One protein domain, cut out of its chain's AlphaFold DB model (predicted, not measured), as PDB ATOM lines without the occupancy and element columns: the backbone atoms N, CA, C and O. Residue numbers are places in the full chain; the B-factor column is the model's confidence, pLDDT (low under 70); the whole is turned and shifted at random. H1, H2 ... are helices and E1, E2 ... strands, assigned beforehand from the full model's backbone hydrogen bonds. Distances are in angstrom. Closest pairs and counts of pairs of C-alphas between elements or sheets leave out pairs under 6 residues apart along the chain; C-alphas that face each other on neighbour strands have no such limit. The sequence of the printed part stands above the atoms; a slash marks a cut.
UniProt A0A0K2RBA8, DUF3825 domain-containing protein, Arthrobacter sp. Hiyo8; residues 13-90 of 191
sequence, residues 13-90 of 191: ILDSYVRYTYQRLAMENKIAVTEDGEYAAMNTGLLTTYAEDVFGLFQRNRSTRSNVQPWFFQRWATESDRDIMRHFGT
ATOM      1  N   ILE A  13      96.680  60.175  17.035       68.38
ATOM      2  CA  ILE A  13      97.188  60.539  15.705       68.38
ATOM      3  C   ILE A  13      96.582  61.867  15.247       68.38
ATOM      4  O   ILE A  13      97.306  62.747  14.790       68.38
ATOM      5  N   LEU A  14      95.265  62.026  15.404       71.25
ATOM      6  CA  LEU A  14      94.562  63.239  14.991       71.25
ATOM      7  C   LEU A  14      94.964  64.439  15.856       71.25
ATOM      8  O   LEU A  14      95.192  65.518  15.323       71.25
ATOM      9  N   ASP A  15      95.111  64.242  17.169       74.44
ATOM     10  CA  ASP A  15      95.620  65.283  18.071       74.44
ATOM     11  C   ASP A  15      97.028  65.734  17.664       74.44
ATOM     12  O   ASP A  15      97.288  66.928  17.528       74.44
ATOM     13  N   SER A  16      97.920  64.777  17.388       69.50
ATOM     14  CA  SER A  16      99.273  65.084  16.912       69.50
ATOM     15  C   SER A  16      99.237  65.855  15.593       69.50
ATOM     16  O   SER A  16      99.910  66.875  15.470       69.50
ATOM     17  N   TYR A  17      98.425  65.410  14.629       77.56
ATOM     18  CA  TYR A  17      98.249  66.080  13.342       77.56
ATOM     19  C   TYR A  17      97.814  67.537  13.519       77.56
ATOM     20  O   TYR A  17      98.517  68.436  13.071       77.56
ATOM     21  N   VAL A  18      96.717  67.784  14.243       81.38
ATOM     22  CA  VAL A  18      96.176  69.135  14.453       81.38
ATOM     23  C   VAL A  18      97.205  70.054  15.115       81.38
ATOM     24  O   VAL A  18      97.356  71.204  14.705       81.38
ATOM     25  N   ARG A  19      97.951  69.554  16.109       80.94
ATOM     26  CA  ARG A  19      99.004  70.331  16.782       80.94
ATOM     27  C   ARG A  19     100.142  70.697  15.843       80.94
ATOM     28  O   ARG A  19     100.593  71.839  15.867       80.94
ATOM     29  N   TYR A  20     100.605  69.751  15.029       77.62
ATOM     30  CA  TYR A  20     101.670  70.013  14.066       77.62
ATOM     31  C   TYR A  20     101.209  70.946  12.943       77.62
ATOM     32  O   TYR A  20     101.961  71.851  12.585       77.62
ATOM     33  N   THR A  21      99.967  70.816  12.470       80.44
ATOM     34  CA  THR A  21      99.366  71.758  11.513       80.44
ATOM     35  C   THR A  21      99.308  73.169  12.096       80.44
ATOM     36  O   THR A  21      99.743  74.115  11.446       80.44
ATOM     37  N   TYR A  22      98.855  73.323  13.346       85.75
ATOM     38  CA  TYR A  22      98.859  74.622  14.026       85.75
ATOM     39  C   TYR A  22     100.273  75.202  14.151       85.75
ATOM     40  O   TYR A  22     100.494  76.361  13.808       85.75
ATOM     41  N   GLN A  23     101.243  74.398  14.606       81.19
ATOM     42  CA  GLN A  23     102.640  74.833  14.712       81.19
ATOM     43  C   GLN A  23     103.185  75.308  13.365       81.19
ATOM     44  O   GLN A  23     103.860  76.333  13.312       81.19
ATOM     45  N   ARG A  24     102.873  74.593  12.280       78.25
ATOM     46  CA  ARG A  24     103.313  74.964  10.937       78.25
ATOM     47  C   ARG A  24     102.685  76.275  10.469       78.25
ATOM     48  O   ARG A  24     103.413  77.155  10.027       78.25
ATOM     49  N   LEU A  25     101.373  76.441  10.628       84.62
ATOM     50  CA  LEU A  25     100.677  77.685  10.275       84.62
ATOM     51  C   LEU A  25     101.176  78.883  11.082       84.62
ATOM     52  O   LEU A  25     101.300  79.976  10.536       84.62
ATOM     53  N   ALA A  26     101.488  78.680  12.365       84.75
ATOM     54  CA  ALA A  26     102.081  79.712  13.205       84.75
ATOM     55  C   ALA A  26     103.477  80.116  12.704       84.75
ATOM     56  O   ALA A  26     103.780  81.302  12.653       84.75
ATOM     57  N   MET A  27     104.311  79.149  12.296       79.88
ATOM     58  CA  MET A  27     105.626  79.425  11.698       79.88
ATOM     59  C   MET A  27     105.513  80.171  10.361       79.88
ATOM     60  O   MET A  27     106.324  81.046  10.085       79.88
ATOM     61  N   GLU A  28     104.504  79.847   9.550       81.62
ATOM     62  CA  GLU A  28     104.247  80.498   8.257       81.62
ATOM     63  C   GLU A  28     103.493  81.835   8.381       81.62
ATOM     64  O   GLU A  28     103.239  82.477   7.366       81.62
ATOM     65  N   ASN A  29     103.122  82.267   9.594       85.81
ATOM     66  CA  ASN A  29     102.244  83.422   9.839       85.81
ATOM     67  C   ASN A  29     100.910  83.362   9.065       85.81
ATOM     68  O   ASN A  29     100.374  84.385   8.652       85.81
ATOM     69  N   LYS A  30     100.353  82.157   8.893       89.00
ATOM     70  CA  LYS A  30      99.110  81.898   8.141       89.00
ATOM     71  C   LYS A  30      97.869  81.719   9.016       89.00
ATOM     72  O   LYS A  30      96.825  81.276   8.543       89.00
ATOM     73  N   ILE A  31      97.971  82.021  10.308       89.75
ATOM     74  CA  ILE A  31      96.794  82.062  11.178       89.75
ATOM     75  C   ILE A  31      96.038  83.348  10.846       89.75
ATOM     76  O   ILE A  31      96.530  84.440  11.121       89.75
ATOM     77  N   ALA A  32      94.850  83.207  10.261       90.62
ATOM     78  CA  ALA A  32      94.017  84.344   9.905       90.62
ATOM     79  C   ALA A  32      93.435  84.966  11.175       90.62
ATOM     80  O   ALA A  32      92.916  84.259  12.040       90.62
ATOM     81  N   VAL A  33      93.503  86.289  11.280       91.19
ATOM     82  CA  VAL A  33      92.913  87.062  12.376       91.19
ATOM     83  C   VAL A  33      92.061  88.154  11.753       91.19
ATOM     84  O   VAL A  33      92.513  88.841  10.844       91.19
ATOM     85  N   THR A  34      90.828  88.308  12.227       90.38
ATOM     86  CA  THR A  34      89.927  89.371  11.758       90.38
ATOM     87  C   THR A  34      90.505  90.752  12.047       90.38
ATOM     88  O   THR A  34      91.154  90.915  13.079       90.38
ATOM     89  N   GLU A  35      90.176  91.756  11.234       85.31
ATOM     90  CA  GLU A  35      90.602  93.153  11.441       85.31
ATOM     91  C   GLU A  35      90.247  93.683  12.842       85.31
ATOM     92  O   GLU A  35      91.068  94.325  13.496       85.31
ATOM     93  N   ASP A  36      89.066  93.321  13.355       85.50
ATOM     94  CA  ASP A  36      88.605  93.691  14.702       85.50
ATOM     95  C   ASP A  36      89.379  92.977  15.831       85.50
ATOM     96  O   ASP A  36      89.233  93.298  17.012       85.50
ATOM     97  N   GLY A  37      90.187  91.967  15.496       85.94
ATOM     98  CA  GLY A  37      90.956  91.160  16.442       85.94
ATOM     99  C   GLY A  37      90.115  90.262  17.356       85.94
ATOM    100  O   GLY A  37      90.638  89.762  18.353       85.94
ATOM    101  N   GLU A  38      88.829  90.061  17.058       89.00
ATOM    102  CA  GLU A  38      87.909  89.278  17.894       89.00
ATOM    103  C   GLU A  38      87.918  87.781  17.563       89.00
ATOM    104  O   GLU A  38      87.707  86.956  18.459       89.00
ATOM    105  N   TYR A  39      88.201  87.421  16.308       91.50
ATOM    106  CA  TYR A  39      88.236  86.035  15.850       91.50
ATOM    107  C   TYR A  39      89.559  85.708  15.165       91.50
ATOM    108  O   TYR A  39      90.163  86.542  14.490       91.50
ATOM    109  N   ALA A  40      89.982  84.460  15.320       92.19
ATOM    110  CA  ALA A  40      91.092  83.885  14.579       92.19
ATOM    111  C   ALA A  40      90.683  82.524  14.019       92.19
ATOM    112  O   ALA A  40      89.891  81.810  14.633       92.19
ATOM    113  N   ALA A  41      91.219  82.148  12.866       93.00
ATOM    114  CA  ALA A  41      90.925  80.874  12.237       93.00
ATOM    115  C   ALA A  41      92.182  80.239  11.639       93.00
ATOM    116  O   ALA A  41      93.105  80.914  11.185       93.00
ATOM    117  N   MET A  42      92.212  78.907  11.654       93.56
ATOM    118  CA  MET A  42      93.270  78.106  11.042       93.56
ATOM    119  C   MET A  42      92.655  77.095  10.074       93.56
ATOM    120  O   MET A  42      91.640  76.478  10.402       93.56
ATOM    121  N   ASN A  43      93.276  76.879   8.916       90.56
ATOM    122  CA  ASN A  43      92.877  75.805   8.007       90.56
ATOM    123  C   ASN A  43      93.508  74.486   8.465       90.56
ATOM    124  O   ASN A  43      94.724  74.388   8.612       90.56
ATOM    125  N   THR A  44      92.700  73.460   8.726       85.31
ATOM    126  CA  THR A  44      93.250  72.172   9.172       85.31
ATOM    127  C   THR A  44      93.858  71.358   8.033       85.31
ATOM    128  O   THR A  44      94.618  70.437   8.316       85.31
ATOM    129  N   GLY A  45      93.532  71.676   6.777       82.12
ATOM    130  CA  GLY A  45      93.837  70.870   5.594       82.12
ATOM    131  C   GLY A  45      93.041  69.569   5.502       82.12
ATOM    132  O   GLY A  45      93.325  68.737   4.639       82.12
ATOM    133  N   LEU A  46      92.066  69.369   6.393       82.88
ATOM    134  CA  LEU A  46      91.120  68.264   6.336       82.88
ATOM    135  C   LEU A  46      89.870  68.704   5.586       82.88
ATOM    136  O   LEU A  46      89.384  69.818   5.771       82.88
ATOM    137  N   LEU A  47      89.328  67.776   4.806       81.88
ATOM    138  CA  LEU A  47      88.106  67.972   4.045       81.88
ATOM    139  C   LEU A  47      86.958  67.165   4.650       81.88
ATOM    140  O   LEU A  47      87.155  66.061   5.171       81.88
ATOM    141  N   THR A  48      85.743  67.696   4.541       80.12
ATOM    142  CA  THR A  48      84.522  66.920   4.775       80.12
ATOM    143  C   THR A  48      84.292  65.918   3.637       80.12
ATOM    144  O   THR A  48      84.942  65.957   2.592       80.12
ATOM    145  N   THR A  49      83.310  65.026   3.797       81.06
ATOM    146  CA  THR A  49      82.874  64.106   2.727       81.06
ATOM    147  C   THR A  49      82.433  64.840   1.456       81.06
ATOM    148  O   THR A  49      82.486  64.270   0.370       81.06
ATOM    149  N   TYR A  50      82.015  66.100   1.585       82.00
ATOM    150  CA  TYR A  50      81.592  66.955   0.477       82.00
ATOM    151  C   TYR A  50      82.715  67.860  -0.043       82.00
ATOM    152  O   TYR A  50      82.439  68.785  -0.797       82.00
ATOM    153  N   ALA A  51      83.968  67.577   0.332       80.75
ATOM    154  CA  ALA A  51      85.148  68.353  -0.042       80.75
ATOM    155  C   ALA A  51      85.124  69.817   0.438       80.75
ATOM    156  O   ALA A  51      85.734  70.671  -0.192       80.75
ATOM    157  N   GLU A  52      84.453  70.099   1.559       83.62
ATOM    158  CA  GLU A  52      84.538  71.409   2.214       83.62
ATOM    159  C   GLU A  52      85.735  71.448   3.161       83.62
ATOM    160  O   GLU A  52      85.965  70.488   3.907       83.62
ATOM    161  N   ASP A  53      86.443  72.573   3.184       87.88
ATOM    162  CA  ASP A  53      87.526  72.792   4.134       87.88
ATOM    163  C   ASP A  53      87.008  72.825   5.574       87.88
ATOM    164  O   ASP A  53      85.980  73.432   5.892       87.88
ATOM    165  N   VAL A  54      87.757  72.172   6.464       88.12
ATOM    166  CA  VAL A  54      87.525  72.214   7.905       88.12
ATOM    167  C   VAL A  54      88.493  73.205   8.542       88.12
ATOM    168  O   VAL A  54      89.714  73.018   8.548       88.12
ATOM    169  N   PHE A  55      87.936  74.239   9.157       92.50
ATOM    170  CA  PHE A  55      88.651  75.277   9.881       92.50
ATOM    171  C   PHE A  55      88.551  75.073  11.393       92.50
ATOM    172  O   PHE A  55      87.531  74.629  11.922       92.50
ATOM    173  N   GLY A  56      89.614  75.428  12.112       93.38
ATOM    174  CA  GLY A  56      89.562  75.638  13.557       93.38
ATOM    175  C   GLY A  56      89.264  77.102  13.847       93.38
ATOM    176  O   GLY A  56      90.095  77.947  13.522       93.38
ATOM    177  N   LEU A  57      88.106  77.395  14.445       92.88
ATOM    178  CA  LEU A  57      87.697  78.750  14.817       92.88
ATOM    179  C   LEU A  57      88.056  79.036  16.277       92.88
ATOM    180  O   LEU A  57      87.759  78.252  17.186       92.88
ATOM    181  N   PHE A  58      88.655  80.197  16.499       92.62
ATOM    182  CA  PHE A  58      89.079  80.694  17.794       92.62
ATOM    183  C   PHE A  58      88.478  82.070  18.047       92.62
ATOM    184  O   PHE A  58      88.322  82.883  17.138       92.62
ATOM    185  N   GLN A  59      88.191  82.344  19.312       91.88
ATOM    186  CA  GLN A  59      87.704  83.637  19.762       91.88
ATOM    187  C   GLN A  59      88.686  84.245  20.755       91.88
ATOM    188  O   GLN A  59      89.317  83.535  21.548       91.88
ATOM    189  N   ARG A  60      88.811  85.568  20.725       88.75
ATOM    190  CA  ARG A  60      89.629  86.300  21.681       88.75
ATOM    191  C   ARG A  60      89.126  86.067  23.102       88.75
ATOM    192  O   ARG A  60      87.944  86.218  23.414       88.75
ATOM    193  N   ASN A  61      90.048  85.728  23.991       85.38
ATOM    194  CA  ASN A  61      89.745  85.572  25.400       85.38
ATOM    195  C   ASN A  61      89.620  86.949  26.066       85.38
ATOM    196  O   ASN A  61      90.542  87.760  26.021       85.38
ATOM    197  N   ARG A  62      88.474  87.206  26.706       77.94
ATOM    198  CA  ARG A  62      88.172  88.471  27.399       77.94
ATOM    199  C   ARG A  62      88.511  88.442  28.892       77.94
ATOM    200  O   ARG A  62      88.185  89.377  29.619       77.94
ATOM    201  N   SER A  63      89.119  87.361  29.380       74.25
ATOM    202  CA  SER A  63      89.480  87.241  30.792       74.25
ATOM    203  C   SER A  63      90.598  88.218  31.165       74.25
ATOM    204  O   SER A  63      91.653  88.238  30.542       74.25
ATOM    205  N   THR A  64      90.387  88.986  32.232       63.59
ATOM    206  CA  THR A  64      91.344  89.961  32.790       63.59
ATOM    207  C   THR A  64      92.344  89.342  33.771       63.59
ATOM    208  O   THR A  64      93.073  90.054  34.459       63.59
ATOM    209  N   ARG A  65      92.380  88.008  33.880       71.19
ATOM    210  CA  ARG A  65      93.321  87.310  34.761       71.19
ATOM    211  C   ARG A  65      94.731  87.361  34.164       71.19
ATOM    212  O   ARG A  65      94.913  87.218  32.958       71.19
ATOM    213  N   SER A  66      95.741  87.526  35.014       56.56
ATOM    214  CA  SER A  66      97.142  87.423  34.599       56.56
ATOM    215  C   SER A  66      97.438  86.002  34.105       56.56
ATOM    216  O   SER A  66      97.104  85.044  34.801       56.56
ATOM    217  N   ASN A  67      98.100  85.876  32.948       67.75
ATOM    218  CA  ASN A  67      98.536  84.612  32.331       67.75
ATOM    219  C   ASN A  67      97.435  83.751  31.670       67.75
ATOM    220  O   ASN A  67      97.471  82.523  31.736       67.75
ATOM    221  N   VAL A  68      96.445  84.378  31.028       74.75
ATOM    222  CA  VAL A  68      95.449  83.657  30.222       74.75
ATOM    223  C   VAL A  68      95.857  83.659  28.750       74.75
ATOM    224  O   VAL A  68      96.288  84.679  28.219       74.75
ATOM    225  N   GLN A  69      95.708  82.511  28.085       79.94
ATOM    226  CA  GLN A  69      95.921  82.399  26.643       79.94
ATOM    227  C   GLN A  69      95.017  83.383  25.869       79.94
ATOM    228  O   GLN A  69      93.822  83.473  26.173       79.94
ATOM    229  N   PRO A  70      95.553  84.097  24.862       80.19
ATOM    230  CA  PRO A  70      94.824  85.153  24.155       80.19
ATOM    231  C   PRO A  70      93.652  84.621  23.327       80.19
ATOM    232  O   PRO A  70      92.689  85.346  23.097       80.19
ATOM    233  N   TRP A  71      93.712  83.352  22.921       86.31
ATOM    234  CA  TRP A  71      92.720  82.705  22.070       86.31
ATOM    235  C   TRP A  71      92.094  81.505  22.778       86.31
ATOM    236  O   TRP A  71      92.779  80.687  23.399       86.31
ATOM    237  N   PHE A  72      90.778  81.388  22.670       87.69
ATOM    238  CA  PHE A  72      90.010  80.231  23.101       87.69
ATOM    239  C   PHE A  72      89.491  79.490  21.870       87.69
ATOM    240  O   PHE A  72      88.890  80.100  20.989       87.69
ATOM    241  N   PHE A  73      89.736  78.180  21.804       89.69
ATOM    242  CA  PHE A  73      89.193  77.344  20.738       89.69
ATOM    243  C   PHE A  73      87.679  77.247  20.888       89.69
ATOM    244  O   PHE A  73      87.190  76.748  21.900       89.69
ATOM    245  N   GLN A  74      86.949  77.713  19.881       89.88
ATOM    246  CA  GLN A  74      85.497  77.718  19.905       89.88
ATOM    247  C   GLN A  74      84.949  76.396  19.368       89.88
ATOM    248  O   GLN A  74      84.209  75.710  20.071       89.88
ATOM    249  N   ARG A  75      85.296  76.046  18.121       91.88
ATOM    250  CA  ARG A  75      84.785  74.856  17.420       91.88
ATOM    251  C   ARG A  75      85.495  74.616  16.088       91.88
ATOM    252  O   ARG A  75      86.171  75.494  15.557       91.88
ATOM    253  N   TRP A  76      85.261  73.432  15.530       92.62
ATOM    254  CA  TRP A  76      85.523  73.143  14.123       92.62
ATOM    255  C   TRP A  76      84.371  73.690  13.272       92.62
ATOM    256  O   TRP A  76      83.207  73.528  13.643       92.62
ATOM    257  N   ALA A  77      84.692  74.360  12.174       92.31
ATOM    258  CA  ALA A  77      83.747  75.023  11.282       92.31
ATOM    259  C   ALA A  77      84.048  74.632   9.834       92.31
ATOM    260  O   ALA A  77      85.213  74.461   9.487       92.31
ATOM    261  N   THR A  78      83.027  74.481   8.996       91.56
ATOM    262  CA  THR A  78      83.216  74.291   7.552       91.56
ATOM    263  C   THR A  78      83.367  75.635   6.847       91.56
ATOM    264  O   THR A  78      83.050  76.680   7.415       91.56
ATOM    265  N   GLU A  79      83.810  75.620   5.594       85.75
ATOM    266  CA  GLU A  79      83.825  76.807   4.727       85.75
ATOM    267  C   GLU A  79      82.451  77.494   4.625       85.75
ATOM    268  O   GLU A  79      82.351  78.716   4.687       85.75
ATOM    269  N   SER A  80      81.380  76.702   4.560       87.94
ATOM    270  CA  SER A  80      79.988  77.164   4.510       87.94
ATOM    271  C   SER A  80      79.416  77.631   5.856       87.94
ATOM    272  O   SER A  80      78.243  78.011   5.943       87.94
ATOM    273  N   ASP A  81      80.203  77.596   6.931       91.75
ATOM    274  CA  ASP A  81      79.754  78.038   8.242       91.75
ATOM    275  C   ASP A  81      79.525  79.555   8.266       91.75
ATOM    276  O   ASP A  81      80.322  80.342   7.754       91.75
ATOM    277  N   ARG A  82      78.428  79.992   8.899       90.56
ATOM    278  CA  ARG A  82      78.039  81.410   8.936       90.56
ATOM    279  C   ARG A  82      79.109  82.307   9.546       90.56
ATOM    280  O   ARG A  82      79.286  83.416   9.052       90.56
ATOM    281  N   ASP A  83      79.792  81.859  10.598       89.12
ATOM    282  CA  ASP A  83      80.823  82.673  11.248       89.12
ATOM    283  C   ASP A  83      82.088  82.726  10.384       89.12
ATOM    284  O   ASP A  83      82.703  83.784  10.281       89.12
ATOM    285  N   ILE A  84      82.437  81.636   9.688       90.25
ATOM    286  CA  ILE A  84      83.554  81.630   8.730       90.25
ATOM    287  C   ILE A  84      83.261  82.571   7.564       90.25
ATOM    288  O   ILE A  84      84.047  83.478   7.312       90.25
ATOM    289  N   MET A  85      82.103  82.446   6.915       90.50
ATOM    290  CA  MET A  85      81.727  83.331   5.808       90.50
ATOM    291  C   MET A  85      81.629  84.798   6.240       90.50
ATOM    292  O   MET A  85      81.991  85.696   5.484       90.50
ATOM    293  N   ARG A  86      81.142  85.067   7.457       90.56
ATOM    294  CA  ARG A  86      80.996  86.434   7.967       90.56
ATOM    295  C   ARG A  86      82.334  87.085   8.302       90.56
ATOM    296  O   ARG A  86      82.497  88.271   8.037       90.56
ATOM    297  N   HIS A  87      83.238  86.347   8.941       89.12
ATOM    298  CA  HIS A  87      84.479  86.898   9.488       89.12
ATOM    299  C   HIS A  87      85.686  86.722   8.559       89.12
ATOM    300  O   HIS A  87      86.604  87.531   8.609       89.12
ATOM    301  N   PHE A  88      85.669  85.697   7.708       89.25
ATOM    302  CA  PHE A  88      86.774  85.304   6.828       89.25
ATOM    303  C   PHE A  88      86.320  85.084   5.375       89.25
ATOM    304  O   PHE A  88      87.061  84.525   4.575       89.25
ATOM    305  N   GLY A  89      85.110  85.515   4.996       82.50
ATOM    306  CA  GLY A  89      84.602  85.327   3.630       82.50
ATOM    307  C   GLY A  89      85.361  86.120   2.563       82.50
ATOM    308  O   GLY A  89      85.367  85.728   1.400       82.50
ATOM    309  N   THR A  90      86.004  87.228   2.941       82.44
ATOM    310  CA  THR A  90      86.840  88.029   2.029       82.44
ATOM    311  C   THR A  90      88.257  87.471   1.912       82.44
ATOM    312  O   THR A  90      88.827  87.485   0.825       82.44
TER     313      THR A  90
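This is residues 13 to 90 of the 191 residues of the protein "DUF3825 domain-containing protein" of Arthrobacter sp. Hiyo8 (UniProt A0A0K2RBA8). A small, strongly twisted sheet of three strands, E1, E2 and E3, lies in the middle, with the longer helix H1 slanting over E1 on one face and the short helix H2 on the opposite face, beside the strands. The length runs along the sheet, from the turn at Tyr 50 to the loop between E2 and E3, of which residues 63 to 68 stick out. The printed part has 78 residues, with two named helices and three named strands in the order H1, E1, E2, E3, H2; the sheet's order is E1, E2, E3, antiparallel throughout, and the class is mixed. The whole is compact, with a radius of gyration of the C-alphas of 13.0 A and spans of 42 by 30 by 21 A.

Find C-alpha 13 at (97.188, 60.539, 15.705); from there H1, residues 13 to 27, runs 21.1 A. E1, residues 39 to 47, covers 21.6 A and bends by 60 degrees at residue 44. E2, residues 53 to 60, runs 22.2 A from C-alpha 53 at (87.526, 72.792, 4.134). E3, residues 71 to 78, covers 19.3 A and bends by 58 degrees at residue 74. H2, residues 82 to 88, runs 9.8 A to C-alpha 88 at (86.774, 85.304, 6.828).

Look first at the meander E1, E2, E3, each strand the antiparallel neighbour of the one before. In the hairpin of E1 and E2, directions differ by 160 degrees, and N 42 and O 56 are within hydrogen-bond range at 3.0 A. In the hairpin of E2 and E3, at 154 degrees, N 57 and O 75 are within range at 2.9 A. Residues 32 to 33 also pair, antiparallel, with residues 40 to 41 of E1. H1 is on the sheet, over E1, at a height over the sheet of 9.2 A; on the local plane, fitted to just 6 C-alphas, it runs slantwise to the strands, at 53 degrees to E1. Their closest C-alphas, of Thr 21 and Thr 44, are 6.6 A apart. H2 is on the sheet's opposite face, over none of the strands, only just above the sheet's level with a height of 4.5 A; its closest C-alphas to E3 are Ile 84 and Ala 77, 7.1 A apart. H1 and H2 are apart. In both helices every O i to N i+4 pair is within hydrogen-bond range.

The two C-alphas farthest apart, of Tyr 50 and Ser 66, are 42.7 A apart. The printed part has no cut. The link from H1 to E1, 11 residues, is long; residues 63 to 68 stand free. Mean pLDDT of the printed part is 84.4, and residues 13, 16, 64 and 66 to 67 are under 70.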